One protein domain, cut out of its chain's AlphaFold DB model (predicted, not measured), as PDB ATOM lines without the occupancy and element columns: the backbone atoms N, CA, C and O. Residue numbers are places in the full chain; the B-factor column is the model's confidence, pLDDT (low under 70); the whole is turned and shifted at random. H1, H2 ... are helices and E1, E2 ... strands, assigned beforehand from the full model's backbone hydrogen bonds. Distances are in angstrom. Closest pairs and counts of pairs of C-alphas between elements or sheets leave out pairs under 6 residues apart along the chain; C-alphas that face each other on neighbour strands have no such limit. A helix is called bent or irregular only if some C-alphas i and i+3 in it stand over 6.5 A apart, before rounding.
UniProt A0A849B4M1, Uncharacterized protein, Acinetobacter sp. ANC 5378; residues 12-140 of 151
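Overview. This is residues 12 to 140 of the 151 residues of an uncharacterized protein of Acinetobacter sp. ANC 5378 (UniProt A0A849B4M1). What shape? A small head, antiparallel sheet E1 - E2 - E3 and H3, ends a long helical hairpin, H1 and bent H2, that gapes toward it. What is printed? The printed part has 129 residues, mostly helix, ordered E1 E2 H1 H2 H3 E3. It is extended, 77 by 27 by 21 A, radius of gyration of the C-alphas 22.7 A.

Along the chain. Which strands? E1 is residues 12 to 14, C-alpha 12 at (119.109, 102.144, 80.663); E2 is 19 to 22, E3 133 to 135. Which helices? H1 is residues 31 to 63, 45.6 A; H3 is 118 to 127, C-alpha 127 at (122.408, 120.062, 83.603). H2, assigned as one helix by its hydrogen bonds, is bent, C-alphas 90 and 93 being 6.6 A apart: H2a, 69 to 90, and irregular H2b, 93 to 112, C-alphas 94 and 97 being 6.53 A apart.

Arrangement. What pairs? In hairpin E1 and E2, N 12 and O 21 are within hydrogen-bond range, 2.8 A. Which helices touch? H1, with residues 50 to 61 alone, touches H2a; the closest C-alphas, Phe 54 and Thr 76, are 5.7 A apart. H3 only grazes the sheet; every O i to N i+4 pair is within hydrogen-bond range in H2a and H3, 26 of 29 in H1, 14 of 16 in H2b.

Size, cuts and confidence. Any cut? The printed part has no cut and no long link. Low confidence? Residues 12 to 38, 101 and 103 to 140 have pLDDT under 70.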
ATOM      1  N   LEU A  12     118.790 102.875  81.887       53.66
ATOM      2  CA  LEU A  12     119.109 102.144  80.663       53.66
ATOM      3  C   LEU A  12     120.479 102.635  80.196       53.66
ATOM      4  O   LEU A  12     120.618 103.786  79.784       53.66
ATOM      5  N   PHE A  13     121.497 101.788  80.341       49.81
ATOM      6  CA  PHE A  13     122.845 102.073  79.863       49.81
ATOM      7  C   PHE A  13     122.998 101.487  78.464       49.81
ATOM      8  O   PHE A  13     122.994 100.267  78.297       49.81
ATOM      9  N   ASN A  14     123.097 102.356  77.462       48.91
ATOM     10  CA  ASN A  14     123.382 101.925  76.104       48.91
ATOM     11  C   ASN A  14     124.897 101.940  75.865       48.91
ATOM     12  O   ASN A  14     125.489 103.004  75.688       48.91
ATOM     13  N   GLN A  15     125.512 100.754  75.836       49.19
ATOM     14  CA  GLN A  15     126.957 100.582  75.640       49.19
ATOM     15  C   GLN A  15     127.463 101.145  74.304       49.19
ATOM     16  O   GLN A  15     128.602 101.594  74.237       49.19
ATOM     17  N   THR A  16     126.637 101.160  73.253       49.44
ATOM     18  CA  THR A  16     127.060 101.615  71.914       49.44
ATOM     19  C   THR A  16     127.082 103.131  71.762       49.44
ATOM     20  O   THR A  16     127.809 103.642  70.920       49.44
ATOM     21  N   GLN A  17     126.306 103.856  72.570       45.28
ATOM     22  CA  GLN A  17     126.196 105.317  72.497       45.28
ATOM     23  C   GLN A  17     126.724 106.018  73.757       45.28
ATOM     24  O   GLN A  17     126.717 107.242  73.815       45.28
ATOM     25  N   GLN A  18     127.156 105.255  74.772       54.16
ATOM     26  CA  GLN A  18     127.582 105.763  76.085       54.16
ATOM     27  C   GLN A  18     126.542 106.700  76.730       54.16
ATOM     28  O   GLN A  18     126.866 107.664  77.425       54.16
ATOM     29  N   VAL A  19     125.259 106.410  76.500       51.44
ATOM     30  CA  VAL A  19     124.142 107.196  77.031       51.44
ATOM     31  C   VAL A  19     123.541 106.472  78.225       51.44
ATOM     32  O   VAL A  19     123.196 105.289  78.142       51.44
ATOM     33  N   ILE A  20     123.378 107.201  79.327       58.75
ATOM     34  CA  ILE A  20     122.588 106.754  80.468       58.75
ATOM     35  C   ILE A  20     121.219 107.422  80.384       58.75
ATOM     36  O   ILE A  20     121.077 108.635  80.539       58.75
ATOM     37  N   HIS A  21     120.189 106.604  80.211       55.97
ATOM     38  CA  HIS A  21     118.807 107.020  80.403       55.97
ATOM     39  C   HIS A  21     118.436 106.772  81.858       55.97
ATOM     40  O   HIS A  21     118.235 105.625  82.246       55.97
ATOM     41  N   LEU A  22     118.352 107.818  82.675       57.91
ATOM     42  CA  LEU A  22     117.881 107.703  84.055       57.91
ATOM     43  C   LEU A  22     116.359 107.834  84.082       57.91
ATOM     44  O   LEU A  22     115.781 108.731  83.470       57.91
ATOM     45  N   HIS A  23     115.688 106.952  84.822       50.97
ATOM     46  CA  HIS A  23     114.247 107.067  85.007       50.97
ATOM     47  C   HIS A  23     113.928 108.390  85.743       50.97
ATOM     48  O   HIS A  23     114.481 108.625  86.823       50.97
ATOM     49  N   PRO A  24     112.989 109.228  85.251       49.78
ATOM     50  CA  PRO A  24     112.766 110.608  85.726       49.78
ATOM     51  C   PRO A  24     112.396 110.703  87.216       49.78
ATOM     52  O   PRO A  24     112.612 111.710  87.881       49.78
ATOM     53  N   MET A  25     111.866 109.617  87.774       44.88
ATOM     54  CA  MET A  25     111.476 109.507  89.184       44.88
ATOM     55  C   MET A  25     112.656 109.287  90.153       44.88
ATOM     56  O   MET A  25     112.477 109.424  91.362       44.88
ATOM     57  N   ASN A  26     113.843 108.963  89.627       51.22
ATOM     58  CA  ASN A  26     115.084 108.768  90.380       51.22
ATOM     59  C   ASN A  26     116.059 109.937  90.211       51.22
ATOM     60  O   ASN A  26     117.253 109.767  90.456       51.22
ATOM     61  N   LEU A  27     115.535 111.115  89.838       52.19
ATOM     62  CA  LEU A  27     116.228 112.388  90.002       52.19
ATOM     63  C   LEU A  27     116.944 112.370  91.344       52.19
ATOM     64  O   LEU A  27     116.334 112.218  92.405       52.19
ATOM     65  N   ILE A  28     118.259 112.406  91.239       53.28
ATOM     66  CA  ILE A  28     119.202 112.378  92.331       53.28
ATOM     67  C   ILE A  28     118.917 113.667  93.078       53.28
ATOM     68  O   ILE A  28     119.270 114.747  92.621       53.28
ATOM     69  N   PHE A  29     118.151 113.577  94.163       52.16
ATOM     70  CA  PHE A  29     117.921 114.717  95.035       52.16
ATOM     71  C   PHE A  29     119.208 114.909  95.826       52.16
ATOM     72  O   PHE A  29     119.311 114.450  96.964       52.16
ATOM     73  N   SER A  30     120.208 115.523  95.197       54.00
ATOM     74  CA  SER A  30     121.274 116.145  95.957       54.00
ATOM     75  C   SER A  30     120.733 117.424  96.603       54.00
ATOM     76  O   SER A  30     119.597 117.868  96.375       54.00
ATOM     77  N   THR A  31     121.544 117.968  97.501       55.50
ATOM     78  CA  THR A  31     121.318 119.219  98.224       55.50
ATOM     79  C   THR A  31     120.888 120.365  97.303       55.50
ATOM     80  O   THR A  31     120.122 121.222  97.738       55.50
ATOM     81  N   TRP A  32     121.285 120.347  96.027       51.91
ATOM     82  CA  TRP A  32     120.974 121.391  95.052       51.91
ATOM     83  C   TRP A  32     119.483 121.453  94.676       51.91
ATOM     84  O   TRP A  32     118.860 122.512  94.785       51.91
ATOM     85  N   SER A  33     118.861 120.324  94.321       56.09
ATOM     86  CA  SER A  33     117.407 120.255  94.073       56.09
ATOM     87  C   SER A  33     116.586 120.650  95.312       56.09
ATOM     88  O   SER A  33     115.553 121.323  95.219       56.09
ATOM     89  N   LEU A  34     117.077 120.285  96.498       61.56
ATOM     90  CA  LEU A  34     116.460 120.635  97.777       61.56
ATOM     91  C   LEU A  34     116.510 122.150  98.028       61.56
ATOM     92  O   LEU A  34     115.497 122.773  98.350       61.56
ATOM     93  N   GLN A  35     117.664 122.762  97.791       62.62
ATOM     94  CA  GLN A  35     117.876 124.190  97.979       62.62
ATOM     95  C   GLN A  35     117.132 125.045  96.945       62.62
ATOM     96  O   GLN A  35     116.558 126.069  97.303       62.62
ATOM     97  N   HIS A  36     117.090 124.641  95.675       60.50
ATOM     98  CA  HIS A  36     116.524 125.487  94.617       60.50
ATOM     99  C   HIS A  36     115.042 125.239  94.326       60.50
ATOM    100  O   HIS A  36     114.380 126.125  93.790       60.50
ATOM    101  N   ARG A  37     114.493 124.069  94.676       63.69
ATOM    102  CA  ARG A  37     113.104 123.710  94.338       63.69
ATOM    103  C   ARG A  37     112.201 123.579  95.559       63.69
ATOM    104  O   ARG A  37     111.062 124.037  95.525       63.69
ATOM    105  N   LEU A  38     112.701 122.976  96.637       66.62
ATOM    106  CA  LEU A  38     111.936 122.802  97.876       66.62
ATOM    107  C   LEU A  38     111.956 124.071  98.730       66.62
ATOM    108  O   LEU A  38     110.895 124.504  99.171       66.62
ATOM    109  N   LEU A  39     113.118 124.710  98.900       71.62
ATOM    110  CA  LEU A  39     113.253 125.911  99.730       71.62
ATOM    111  C   LEU A  39     112.310 127.067  99.334       71.62
ATOM    112  O   LEU A  39     111.600 127.554 100.216       71.62
ATOM    113  N   PRO A  40     112.203 127.494  98.055       74.50
ATOM    114  CA  PRO A  40     111.300 128.591  97.701       74.50
ATOM    115  C   PRO A  40     109.821 128.220  97.870       74.50
ATOM    116  O   PRO A  40     109.013 129.072  98.234       74.50
ATOM    117  N   ASN A  41     109.449 126.957  97.645       75.38
ATOM    118  CA  ASN A  41     108.072 126.500  97.841       75.38
ATOM    119  C   ASN A  41     107.699 126.424  99.325       75.38
ATOM    120  O   ASN A  41     106.600 126.830  99.697       75.38
ATOM    121  N   ILE A  42     108.619 125.957 100.172       79.62
ATOM    122  CA  ILE A  42     108.442 125.956 101.627       79.62
ATOM    123  C   ILE A  42     108.314 127.393 102.132       79.62
ATOM    124  O   ILE A  42     107.408 127.676 102.909       79.62
ATOM    125  N   LEU A  43     109.154 128.314 101.650       82.62
ATOM    126  CA  LEU A  43     109.098 129.719 102.050       82.62
ATOM    127  C   LEU A  43     107.764 130.377 101.660       82.62
ATOM    128  O   LEU A  43     107.167 131.076 102.475       82.62
ATOM    129  N   LYS A  44     107.250 130.104 100.451       83.94
ATOM    130  CA  LYS A  44     105.915 130.562 100.024       83.94
ATOM    131  C   LYS A  44     104.810 130.031 100.933       83.94
ATOM    132  O   LYS A  44     103.931 130.788 101.333       83.94
ATOM    133  N   LEU A  45     104.856 128.741 101.265       84.94
ATOM    134  CA  LEU A  45     103.855 128.105 102.118       84.94
ATOM    135  C   LEU A  45     103.907 128.650 103.554       84.94
ATOM    136  O   LEU A  45     102.865 128.931 104.139       84.94
ATOM    137  N   LEU A  46     105.112 128.875 104.085       85.50
ATOM    138  CA  LEU A  46     105.321 129.485 105.396       85.50
ATOM    139  C   LEU A  46     104.815 130.934 105.427       85.50
ATOM    140  O   LEU A  46     104.160 131.330 106.384       85.50
ATOM    141  N   SER A  47     105.055 131.701 104.359       86.06
ATOM    142  CA  SER A  47     104.535 133.065 104.219       86.06
ATOM    143  C   SER A  47     103.008 133.094 104.182       86.06
ATOM    144  O   SER A  47     102.404 133.950 104.823       86.06
ATOM    145  N   LEU A  48     102.372 132.169 103.457       90.31
ATOM    146  CA  LEU A  48     100.911 132.068 103.410       90.31
ATOM    147  C   LEU A  48     100.340 131.706 104.785       90.31
ATOM    148  O   LEU A  48      99.374 132.321 105.234       90.31
ATOM    149  N   LEU A  49     100.968 130.751 105.475       88.62
ATOM    150  CA  LEU A  49     100.578 130.359 106.825       88.62
ATOM    151  C   LEU A  49     100.731 131.518 107.819       88.62
ATOM    152  O   LEU A  49      99.846 131.738 108.641       88.62
ATOM    153  N   PHE A  50     101.817 132.287 107.718       88.00
ATOM    154  CA  PHE A  50     102.048 133.458 108.559       88.00
ATOM    155  C   PHE A  50     100.944 134.506 108.379       88.00
ATOM    156  O   PHE A  50     100.388 134.974 109.368       88.00
ATOM    157  N   ILE A  51     100.575 134.826 107.133       90.38
ATOM    158  CA  ILE A  51      99.487 135.775 106.836       90.38
ATOM    159  C   ILE A  51      98.159 135.282 107.423       90.38
ATOM    160  O   ILE A  51      97.412 136.068 108.005       90.38
ATOM    161  N   LEU A  52      97.875 133.981 107.312       92.06
ATOM    162  CA  LEU A  52      96.662 133.383 107.870       92.06
ATOM    163  C   LEU A  52      96.617 133.515 109.399       92.06
ATOM    164  O   LEU A  52      95.612 133.959 109.950       92.06
ATOM    165  N   ILE A  53      97.708 133.156 110.083       89.81
ATOM    166  CA  ILE A  53      97.807 133.246 111.547       89.81
ATOM    167  C   ILE A  53      97.714 134.708 111.990       89.81
ATOM    168  O   ILE A  53      96.973 135.009 112.921       89.81
ATOM    169  N   PHE A  54      98.387 135.622 111.289       90.06
ATOM    170  CA  PHE A  54      98.290 137.052 111.558       90.06
ATOM    171  C   PHE A  54      96.843 137.548 111.461       90.06
ATOM    172  O   PHE A  54      96.373 138.248 112.354       90.06
ATOM    173  N   GLY A  55      96.111 137.145 110.416       89.56
ATOM    174  CA  GLY A  55      94.695 137.476 110.254       89.56
ATOM    175  C   GLY A  55      93.828 136.961 111.406       89.56
ATOM    176  O   GLY A  55      92.975 137.694 111.901       89.56
ATOM    177  N   LEU A  56      94.081 135.739 111.884       88.81
ATOM    178  CA  LEU A  56      93.378 135.165 113.038       88.81
ATOM    179  C   LEU A  56      93.673 135.925 114.336       88.81
ATOM    180  O   LEU A  56      92.745 136.246 115.075       88.81
ATOM    181  N   PHE A  57      94.938 136.253 114.604       86.31
ATOM    182  CA  PHE A  57      95.326 137.026 115.787       86.31
ATOM    183  C   PHE A  57      94.794 138.462 115.731       86.31
ATOM    184  O   PHE A  57      94.339 138.988 116.745       86.31
ATOM    185  N   ALA A  58      94.790 139.086 114.551       87.06
ATOM    186  CA  ALA A  58      94.201 140.403 114.345       87.06
ATOM    187  C   ALA A  58      92.685 140.386 114.589       87.06
ATOM    188  O   ALA A  58      92.175 141.257 115.293       87.06
ATOM    189  N   LEU A  59      91.976 139.378 114.069       88.19
ATOM    190  CA  LEU A  59      90.538 139.207 114.284       88.19
ATOM    191  C   LEU A  59      90.213 138.956 115.763       88.19
ATOM    192  O   LEU A  59      89.282 139.552 116.299       88.19
ATOM    193  N   ALA A  60      91.002 138.118 116.437       85.06
ATOM    194  CA  ALA A  60      90.848 137.851 117.863       85.06
ATOM    195  C   ALA A  60      91.091 139.111 118.710       85.06
ATOM    196  O   ALA A  60      90.306 139.403 119.607       85.06
ATOM    197  N   ALA A  61      92.129 139.893 118.403       84.19
ATOM    198  CA  ALA A  61      92.417 141.140 119.109       84.19
ATOM    199  C   ALA A  61      91.342 142.214 118.872       84.19
ATOM    200  O   ALA A  61      90.996 142.945 119.799       84.19
ATOM    201  N   PHE A  62      90.790 142.281 117.656       83.88
ATOM    202  CA  PHE A  62      89.660 143.152 117.331       83.88
ATOM    203  C   PHE A  62      88.390 142.745 118.089       83.88
ATOM    204  O   PHE A  62      87.695 143.596 118.627       83.88
ATOM    205  N   SER A  63      88.119 141.442 118.212       82.94
ATOM    206  CA  SER A  63      86.946 140.923 118.929       82.94
ATOM    207  C   SER A  63      86.942 141.217 120.436       82.94
ATOM    208  O   SER A  63      85.900 141.057 121.070       82.94
ATOM    209  N   VAL A  64      88.086 141.581 121.022       85.00
ATOM    210  CA  VAL A  64      88.252 141.818 122.469       85.00
ATOM    211  C   VAL A  64      88.531 143.306 122.761       85.00
ATOM    212  O   VAL A  64      88.889 143.653 123.881       85.00
ATOM    213  N   ASP A  65      88.399 144.197 121.767       78.69
ATOM    214  CA  ASP A  65      88.707 145.641 121.863       78.69
ATOM    215  C   ASP A  65      90.133 145.961 122.375       78.69
ATOM    216  O   ASP A  65      90.446 147.083 122.771       78.69
ATOM    217  N   GLN A  66      91.050 144.990 122.323       76.56
ATOM    218  CA  GLN A  66      92.456 145.136 122.728       76.56
ATOM    219  C   GLN A  66      93.388 145.194 121.516       76.56
ATOM    220  O   GLN A  66      94.481 144.615 121.510       76.56
ATOM    221  N   PHE A  67      92.954 145.875 120.454       76.38
ATOM    222  CA  PHE A  67      93.716 145.936 119.218       76.38
ATOM    223  C   PHE A  67      94.951 146.835 119.364       76.38
ATOM    224  O   PHE A  67      94.926 148.043 119.137       76.38
ATOM    225  N   HIS A  68      96.075 146.208 119.701       84.06
ATOM    226  CA  HIS A  68      97.398 146.809 119.625       84.06
ATOM    227  C   HIS A  68      98.204 146.090 118.549       84.06
ATOM    228  O   HIS A  68      98.681 144.977 118.756       84.06
ATOM    229  N   LEU A  69      98.378 146.743 117.400       79.31
ATOM    230  CA  LEU A  69      99.012 146.158 116.214       79.31
ATOM    231  C   LEU A  69     100.406 145.578 116.517       79.31
ATOM    232  O   LEU A  69     100.707 144.456 116.117       79.31
ATOM    233  N   ASN A  70     101.215 146.276 117.319       84.00
ATOM    234  CA  ASN A  70     102.534 145.790 117.745       84.00
ATOM    235  C   ASN A  70     102.458 144.489 118.560       84.00
ATOM    236  O   ASN A  70     103.301 143.609 118.402       84.00
ATOM    237  N   LYS A  71     101.434 144.354 119.411       84.81
ATOM    238  CA  LYS A  71     101.212 143.155 120.226       84.81
ATOM    239  C   LYS A  71     100.781 141.980 119.350       84.81
ATOM    240  O   LYS A  71     101.366 140.912 119.446       84.81
ATOM    241  N   VAL A  72      99.858 142.215 118.416       86.56
ATOM    242  CA  VAL A  72      99.402 141.213 117.436       86.56
ATOM    243  C   VAL A  72     100.563 140.705 116.572       86.56
ATOM    244  O   VAL A  72     100.690 139.496 116.373       86.56
ATOM    245  N   ILE A  73     101.442 141.597 116.097       85.88
ATOM    246  CA  ILE A  73     102.653 141.214 115.351       85.88
ATOM    247  C   ILE A  73     103.575 140.354 116.219       85.88
ATOM    248  O   ILE A  73     104.014 139.295 115.771       85.88
ATOM    249  N   SER A  74     103.861 140.793 117.448       87.12
ATOM    250  CA  SER A  74     104.740 140.071 118.372       87.12
ATOM    251  C   SER A  74     104.204 138.675 118.696       87.12
ATOM    252  O   SER A  74     104.939 137.695 118.585       87.12
ATOM    253  N   ASP A  75     102.920 138.568 119.035       86.50
ATOM    254  CA  ASP A  75     102.279 137.302 119.393       86.50
ATOM    255  C   ASP A  75     102.249 136.339 118.200       86.50
ATOM    256  O   ASP A  75     102.596 135.165 118.338       86.50
ATOM    257  N   THR A  76     101.939 136.851 117.004       88.38
ATOM    258  CA  THR A  76     101.998 136.073 115.759       88.38
ATOM    259  C   THR A  76     103.415 135.563 115.505       88.38
ATOM    260  O   THR A  76     103.601 134.380 115.216       88.38
ATOM    261  N   PHE A  77     104.425 136.428 115.644       88.00
ATOM    262  CA  PHE A  77     105.821 136.067 115.410       88.00
ATOM    263  C   PHE A  77     106.293 134.986 116.387       88.00
ATOM    264  O   PHE A  77     106.797 133.949 115.951       88.00
ATOM    265  N   ILE A  78     106.061 135.180 117.689       89.25
ATOM    266  CA  ILE A  78     106.411 134.214 118.740       89.25
ATOM    267  C   ILE A  78     105.709 132.877 118.491       89.25
ATOM    268  O   ILE A  78     106.355 131.829 118.537       89.25
ATOM    269  N   PHE A  79     104.415 132.902 118.164       90.88
ATOM    270  CA  PHE A  79     103.652 131.694 117.865       90.88
ATOM    271  C   PHE A  79     104.226 130.946 116.657       90.88
ATOM    272  O   PHE A  79     104.441 129.734 116.725       90.88
ATOM    273  N   THR A  80     104.544 131.653 115.568       89.00
ATOM    274  CA  THR A  80     105.168 131.021 114.395       89.00
ATOM    275  C   THR A  80     106.574 130.498 114.665       89.00
ATOM    276  O   THR A  80     106.909 129.422 114.172       89.00
ATOM    277  N   LEU A  81     107.376 131.186 115.481       90.00
ATOM    278  CA  LEU A  81     108.713 130.731 115.857       90.00
ATOM    279  C   LEU A  81     108.646 129.440 116.682       90.00
ATOM    280  O   LEU A  81     109.303 128.456 116.351       90.00
ATOM    281  N   ILE A  82     107.810 129.425 117.723       90.50
ATOM    282  CA  ILE A  82     107.606 128.253 118.582       90.50
ATOM    283  C   ILE A  82     107.040 127.089 117.762       90.50
ATOM    284  O   ILE A  82     107.564 125.975 117.826       90.50
ATOM    285  N   GLY A  83     106.023 127.348 116.935       88.12
ATOM    286  CA  GLY A  83     105.438 126.349 116.044       88.12
ATOM    287  C   GLY A  83     106.457 125.757 115.068       88.12
ATOM    288  O   GLY A  83     106.478 124.545 114.863       88.12
ATOM    289  N   PHE A  84     107.358 126.579 114.519       87.50
ATOM    290  CA  PHE A  84     108.428 126.116 113.635       87.50
ATOM    291  C   PHE A  84     109.442 125.218 114.356       87.50
ATOM    292  O   PHE A  84     109.829 124.177 113.819       87.50
ATOM    293  N   VAL A  85     109.841 125.575 115.581       90.19
ATOM    294  CA  VAL A  85     110.740 124.756 116.414       90.19
ATOM    295  C   VAL A  85     110.095 123.408 116.760       90.19
ATOM    296  O   VAL A  85     110.716 122.358 116.598       90.19
ATOM    297  N   LEU A  86     108.824 123.405 117.163       89.50
ATOM    298  CA  LEU A  86     108.081 122.173 117.450       89.50
ATOM    299  C   LEU A  86     107.929 121.294 116.208       89.50
ATOM    300  O   LEU A  86     108.123 120.083 116.284       89.50
ATOM    301  N   PHE A  87     107.629 121.891 115.054       85.44
ATOM    302  CA  PHE A  87     107.518 121.161 113.794       85.44
ATOM    303  C   PHE A  87     108.854 120.540 113.365       85.44
ATOM    304  O   PHE A  87     108.905 119.383 112.932       85.44
ATOM    305  N   THR A  88     109.956 121.280 113.506       83.06
ATOM    306  CA  THR A  88     111.284 120.770 113.147       83.06
ATOM    307  C   THR A  88     111.707 119.618 114.052       83.06
ATOM    308  O   THR A  88     112.132 118.584 113.540       83.06
ATOM    309  N   ILE A  89     111.516 119.736 115.366       86.62
ATOM    310  CA  ILE A  89     111.863 118.672 116.319       86.62
ATOM    311  C   ILE A  89     110.913 117.472 116.199       86.62
ATOM    312  O   ILE A  89     111.366 116.333 116.223       86.62
ATOM    313  N   GLY A  90     109.607 117.703 116.057       84.00
ATOM    314  CA  GLY A  90     108.593 116.646 116.069       84.00
ATOM    315  C   GLY A  90     108.442 115.894 114.747       84.00
ATOM    316  O   GLY A  90     108.026 114.738 114.751       84.00
ATOM    317  N   PHE A  91     108.777 116.521 113.616       77.38
ATOM    318  CA  PHE A  91     108.517 115.946 112.294       77.38
ATOM    319  C   PHE A  91     109.762 115.907 111.405       77.38
ATOM    320  O   PHE A  91     110.106 114.862 110.846       77.38
ATOM    321  N   VAL A  92     110.488 117.021 111.285       78.75
ATOM    322  CA  VAL A  92     111.644 117.091 110.372       78.75
ATOM    323  C   VAL A  92     112.805 116.232 110.872       78.75
ATOM    324  O   VAL A  92     113.387 115.490 110.082       78.75
ATOM    325  N   LEU A  93     113.118 116.278 112.167       78.19
ATOM    326  CA  LEU A  93     114.212 115.509 112.758       78.19
ATOM    327  C   LEU A  93     113.961 113.986 112.754       78.19
ATOM    328  O   LEU A  93     114.810 113.257 112.242       78.19
ATOM    329  N   PRO A  94     112.821 113.476 113.263       77.88
ATOM    330  CA  PRO A  94     112.605 112.034 113.379       77.88
ATOM    331  C   PRO A  94     112.140 111.372 112.079       77.88
ATOM    332  O   PRO A  94     112.324 110.170 111.923       77.88
ATOM    333  N   ILE A  95     111.530 112.117 111.151       76.31
ATOM    334  CA  ILE A  95     110.950 111.546 109.924       76.31
ATOM    335  C   ILE A  95     111.669 112.091 108.691       76.31
ATOM    336  O   ILE A  95     112.125 111.316 107.850       76.31
ATOM    337  N   GLY A  96     111.811 113.415 108.587       73.94
ATOM    338  CA  GLY A  96     112.409 114.074 107.421       73.94
ATOM    339  C   GLY A  96     113.870 113.680 107.178       73.94
ATOM    340  O   GLY A  96     114.206 113.193 106.099       73.94
ATOM    341  N   LEU A  97     114.733 113.841 108.183       71.75
ATOM    342  CA  LEU A  97     116.163 113.514 108.112       71.75
ATOM    343  C   LEU A  97     116.436 112.048 107.730       71.75
ATOM    344  O   LEU A  97     117.120 111.820 106.724       71.75
ATOM    345  N   PRO A  98     115.907 111.037 108.448       75.81
ATOM    346  CA  PRO A  98     116.183 109.643 108.110       75.81
ATOM    347  C   PRO A  98     115.604 109.251 106.748       75.81
ATOM    348  O   PRO A  98     116.256 108.526 105.997       75.81
ATOM    349  N   TYR A  99     114.430 109.772 106.375       74.94
ATOM    350  CA  TYR A  99     113.856 109.537 105.050       74.94
ATOM    351  C   TYR A  99     114.771 110.050 103.930       74.94
ATOM    352  O   TYR A  99     115.043 109.330 102.963       74.94
ATOM    353  N   MET A 100     115.297 111.269 104.082       70.44
ATOM    354  CA  MET A 100     116.223 111.869 103.121       70.44
ATOM    355  C   MET A 100     117.534 111.081 103.027       70.44
ATOM    356  O   MET A 100     117.972 110.764 101.919       70.44
ATOM    357  N   HIS A 101     118.117 110.683 104.161       69.62
ATOM    358  CA  HIS A 101     119.349 109.889 104.188       69.62
ATOM    359  C   HIS A 101     119.185 108.505 103.545       69.62
ATOM    360  O   HIS A 101     120.016 108.109 102.727       69.62
ATOM    361  N   ILE A 102     118.106 107.777 103.853       72.00
ATOM    362  CA  ILE A 102     117.841 106.449 103.272       72.00
ATOM    363  C   ILE A 102     117.659 106.549 101.757       72.00
ATOM    364  O   ILE A 102     118.159 105.709 101.000       72.00
ATOM    365  N   ARG A 103     116.943 107.578 101.300       69.31
ATOM    366  CA  ARG A 103     116.721 107.814  99.877       69.31
ATOM    367  C   ARG A 103     118.035 108.128  99.168       69.31
ATOM    368  O   ARG A 103     118.332 107.497  98.154       69.31
ATOM    369  N   LEU A 104     118.847 109.021  99.725       65.88
ATOM    370  CA  LEU A 104     120.153 109.379  99.175       65.88
ATOM    371  C   LEU A 104     121.081 108.158  99.114       65.88
ATOM    372  O   LEU A 104     121.640 107.874  98.058       65.88
ATOM    373  N   TYR A 105     121.137 107.352 100.178       69.00
ATOM    374  CA  TYR A 105     121.923 106.117 100.208       69.00
ATOM    375  C   TYR A 105     121.498 105.111  99.129       69.00
ATOM    376  O   TYR A 105     122.343 104.563  98.423       69.00
ATOM    377  N   ARG A 106     120.188 104.885  98.946       66.06
ATOM    378  CA  ARG A 106     119.687 104.010  97.869       66.06
ATOM    379  C   ARG A 106     120.084 104.526  96.492       66.06
ATOM    380  O   ARG A 106     120.477 103.730  95.647       66.06
ATOM    381  N   THR A 107     119.997 105.834  96.283       63.62
ATOM    382  CA  THR A 107     120.311 106.448  94.988       63.62
ATOM    383  C   THR A 107     121.810 106.356  94.696       63.62
ATOM    384  O   THR A 107     122.189 105.902  93.623       63.62
ATOM    385  N   LEU A 108     122.665 106.651  95.680       63.97
ATOM    386  CA  LEU A 108     124.117 106.486  95.569       63.97
ATOM    387  C   LEU A 108     124.535 105.036  95.346       63.97
ATOM    388  O   LEU A 108     125.404 104.774  94.522       63.97
ATOM    389  N   LYS A 109     123.899 104.078  96.030       65.38
ATOM    390  CA  LYS A 109     124.162 102.652  95.808       65.38
ATOM    391  C   LYS A 109     123.862 102.242  94.362       65.38
ATOM    392  O   LYS A 109     124.604 101.443  93.803       65.38
ATOM    393  N   LEU A 110     122.807 102.797  93.765       64.12
ATOM    394  CA  LEU A 110     122.433 102.549  92.369       64.12
ATOM    395  C   LEU A 110     123.389 103.237  91.382       64.12
ATOM    396  O   LEU A 110     123.736 102.644  90.370       64.12
ATOM    397  N   LEU A 111     123.860 104.446  91.692       62.72
ATOM    398  CA  LEU A 111     124.829 105.177  90.864       62.72
ATOM    399  C   LEU A 111     126.224 104.557  90.907       62.72
ATOM    400  O   LEU A 111     126.892 104.482  89.882       62.72
ATOM    401  N   LYS A 112     126.634 104.037  92.069       63.03
ATOM    402  CA  LYS A 112     127.893 103.302  92.226       63.03
ATOM    403  C   LYS A 112     127.913 102.012  91.398       63.03
ATOM    404  O   LYS A 112     128.973 101.596  90.960       63.03
ATOM    405  N   MET A 113     126.755 101.391  91.150       59.34
ATOM    406  CA  MET A 113     126.651 100.251  90.226       59.34
ATOM    407  C   MET A 113     126.838 100.648  88.754       59.34
ATOM    408  O   MET A 113     127.104  99.776  87.936       59.34
ATOM    409  N   LEU A 114     126.698 101.934  88.417       63.47
ATOM    410  CA  LEU A 114     126.947 102.487  87.082       63.47
ATOM    411  C   LEU A 114     128.368 103.073  86.933       63.47
ATOM    412  O   LEU A 114     128.647 103.705  85.921       63.47
ATOM    413  N   ASP A 115     129.243 102.876  87.926       60.56
ATOM    414  CA  ASP A 115     130.640 103.347  87.950       60.56
ATOM    415  C   ASP A 115     130.812 104.868  87.735       60.56
ATOM    416  O   ASP A 115     131.803 105.355  87.199       60.56
ATOM    417  N   LEU A 116     129.812 105.648  88.160       62.41
ATOM    418  CA  LEU A 116     129.817 107.110  88.056       62.41
ATOM    419  C   LEU A 116     130.559 107.755  89.227       62.41
ATOM    420  O   LEU A 116     130.298 107.449  90.395       62.41
ATOM    421  N   THR A 117     131.421 108.727  88.924       62.94
ATOM    422  CA  THR A 117     132.109 109.532  89.949       62.94
ATOM    423  C   THR A 117     131.174 110.606  90.527       62.94
ATOM    424  O   THR A 117     130.295 111.116  89.831       62.94
ATOM    425  N   MET A 118     131.364 110.998  91.794       59.38
ATOM    426  CA  MET A 118     130.537 112.028  92.454       59.38
ATOM    427  C   MET A 118     130.510 113.369  91.709       59.38
ATOM    428  O   MET A 118     129.455 113.998  91.629       59.38
ATOM    429  N   ASP A 119     131.623 113.777  91.098       62.03
ATOM    430  CA  ASP A 119     131.681 115.016  90.314       62.03
ATOM    431  C   ASP A 119     130.825 114.948  89.044       62.03
ATOM    432  O   ASP A 119     130.169 115.923  88.671       62.03
ATOM    433  N   GLN A 120     130.755 113.780  88.401       63.25
ATOM    434  CA  GLN A 120     129.890 113.567  87.241       63.25
ATOM    435  C   GLN A 120     128.414 113.612  87.643       63.25
ATOM    436  O   GLN A 120     127.610 114.225  86.946       63.25
ATOM    437  N   ILE A 121     128.062 113.037  88.797       65.00
ATOM    438  CA  ILE A 121     126.702 113.085  89.356       65.00
ATOM    439  C   ILE A 121     126.262 114.537  89.588       65.00
ATOM    440  O   ILE A 121     125.144 114.912  89.234       65.00
ATOM    441  N   LEU A 122     127.155 115.370  90.126       63.47
ATOM    442  CA  LEU A 122     126.875 116.778  90.405       63.47
ATOM    443  C   LEU A 122     126.750 117.608  89.113       63.47
ATOM    444  O   LEU A 122     125.867 118.461  89.001       63.47
ATOM    445  N   ARG A 123     127.568 117.318  88.091       63.59
ATOM    446  CA  ARG A 123     127.437 117.928  86.752       63.59
ATOM    447  C   ARG A 123     126.135 117.519  86.053       63.59
ATOM    448  O   ARG A 123     125.488 118.370  85.443       63.59
ATOM    449  N   MET A 124     125.722 116.256  86.173       61.84
ATOM    450  CA  MET A 124     124.437 115.771  85.655       61.84
ATOM    451  C   MET A 124     123.262 116.474  86.341       61.84
ATOM    452  O   MET A 124     122.362 116.970  85.668       61.84
ATOM    453  N   GLU A 125     123.290 116.613  87.667       61.00
ATOM    454  CA  GLU A 125     122.247 117.346  88.391       61.00
ATOM    455  C   GLU A 125     122.179 118.827  87.990       61.00
ATOM    456  O   GLU A 125     121.088 119.378  87.876       61.00
ATOM    457  N   LYS A 126     123.319 119.473  87.722       59.84
ATOM    458  CA  LYS A 126     123.340 120.863  87.249       59.84
ATOM    459  C   LYS A 126     122.740 121.014  85.846       59.84
ATOM    460  O   LYS A 126     122.073 122.010  85.580       59.84
ATOM    461  N   MET A 127     122.978 120.051  84.954       62.16
ATOM    462  CA  MET A 127     122.408 120.062  83.603       62.16
ATOM    463  C   MET A 127     120.903 119.765  83.596       62.16
ATOM    464  O   MET A 127     120.198 120.346  82.777       62.16
ATOM    465  N   ASN A 128     120.430 118.875  84.482       58.56
ATOM    466  CA  ASN A 128     119.031 118.446  84.656       58.56
ATOM    467  C   ASN A 128     118.145 118.583  83.392       58.56
ATOM    468  O   ASN A 128     117.156 119.329  83.401       58.56
ATOM    469  N   PRO A 129     118.488 117.899  82.284       55.31
ATOM    470  CA  PRO A 129     117.683 117.944  81.078       55.31
ATOM    471  C   PRO A 129     116.318 117.313  81.367       55.31
ATOM    472  O   PRO A 129     116.235 116.217  81.924       55.31
ATOM    473  N   GLN A 130     115.236 117.974  80.940       52.69
ATOM    474  CA  GLN A 130     113.854 117.497  81.140       52.69
ATOM    475  C   GLN A 130     113.621 116.071  80.607       52.69
ATOM    476  O   GLN A 130     112.707 115.381  81.054       52.69
ATOM    477  N   ASN A 131     114.484 115.616  79.697       51.91
ATOM    478  CA  ASN A 131     114.380 114.339  79.005       51.91
ATOM    479  C   ASN A 131     115.034 113.176  79.782       51.91
ATOM    480  O   ASN A 131     114.840 112.024  79.409       51.91
ATOM    481  N   GLY A 132     115.807 113.443  80.848       55.06
ATOM    482  CA  GLY A 132     116.447 112.401  81.673       55.06
ATOM    483  C   GLY A 132     117.566 111.609  80.975       55.06
ATOM    484  O   GLY A 132     117.958 110.540  81.450       55.06
ATOM    485  N   ILE A 133     118.062 112.123  79.849       55.22
ATOM    486  CA  ILE A 133     119.126 111.527  79.037       55.22
ATOM    487  C   ILE A 133     120.434 112.235  79.377       55.22
ATOM    488  O   ILE A 133     120.546 113.445  79.182       55.22
ATOM    489  N   TYR A 134     121.411 111.484  79.880       56.81
ATOM    490  CA  TYR A 134     122.735 111.997  80.212       56.81
ATOM    491  C   TYR A 134     123.779 111.323  79.326       56.81
ATOM    492  O   TYR A 134     123.889 110.095  79.297       56.81
ATOM    493  N   HIS A 135     124.548 112.138  78.611       55.78
ATOM    494  CA  HIS A 135     125.734 111.681  77.898       55.78
ATOM    495  C   HIS A 135     126.882 111.580  78.903       55.78
ATOM    496  O   HIS A 135     127.200 112.554  79.589       55.78
ATOM    497  N   LEU A 136     127.471 110.391  79.038       53.88
ATOM    498  CA  LEU A 136     128.700 110.228  79.803       53.88
ATOM    499  C   LEU A 136     129.837 110.845  78.991       53.88
ATOM    500  O   LEU A 136     130.274 110.249  78.010       53.88
ATOM    501  N   LEU A 137     130.337 112.012  79.405       50.78
ATOM    502  CA  LEU A 137     131.654 112.444  78.948       50.78
ATOM    503  C   LEU A 137     132.681 111.478  79.539       50.78
ATOM    504  O   LEU A 137     132.858 111.403  80.760       50.78
ATOM    505  N   THR A 138     133.333 110.708  78.675       42.84
ATOM    506  CA  THR A 138     134.485 109.907  79.067       42.84
ATOM    507  C   THR A 138     135.630 110.849  79.437       42.84
ATOM    508  O   THR A 138     135.803 111.916  78.849       42.84
ATOM    509  N   GLN A 139     136.456 110.423  80.392       40.72
ATOM    510  CA  GLN A 139     137.639 111.133  80.900       40.72
ATOM    511  C   GLN A 139     138.593 111.636  79.789       40.72
ATOM    512  O   GLN A 139     139.378 112.547  80.017       40.72
ATOM    513  N   SER A 140     138.487 111.091  78.571       40.75
ATOM    514  CA  SER A 140     139.230 111.516  77.380       40.75
ATOM    515  C   SER A 140     138.913 112.940  76.895       40.75
ATOM    516  O   SER A 140     139.779 113.557  76.280       40.75
TER     517      SER A 140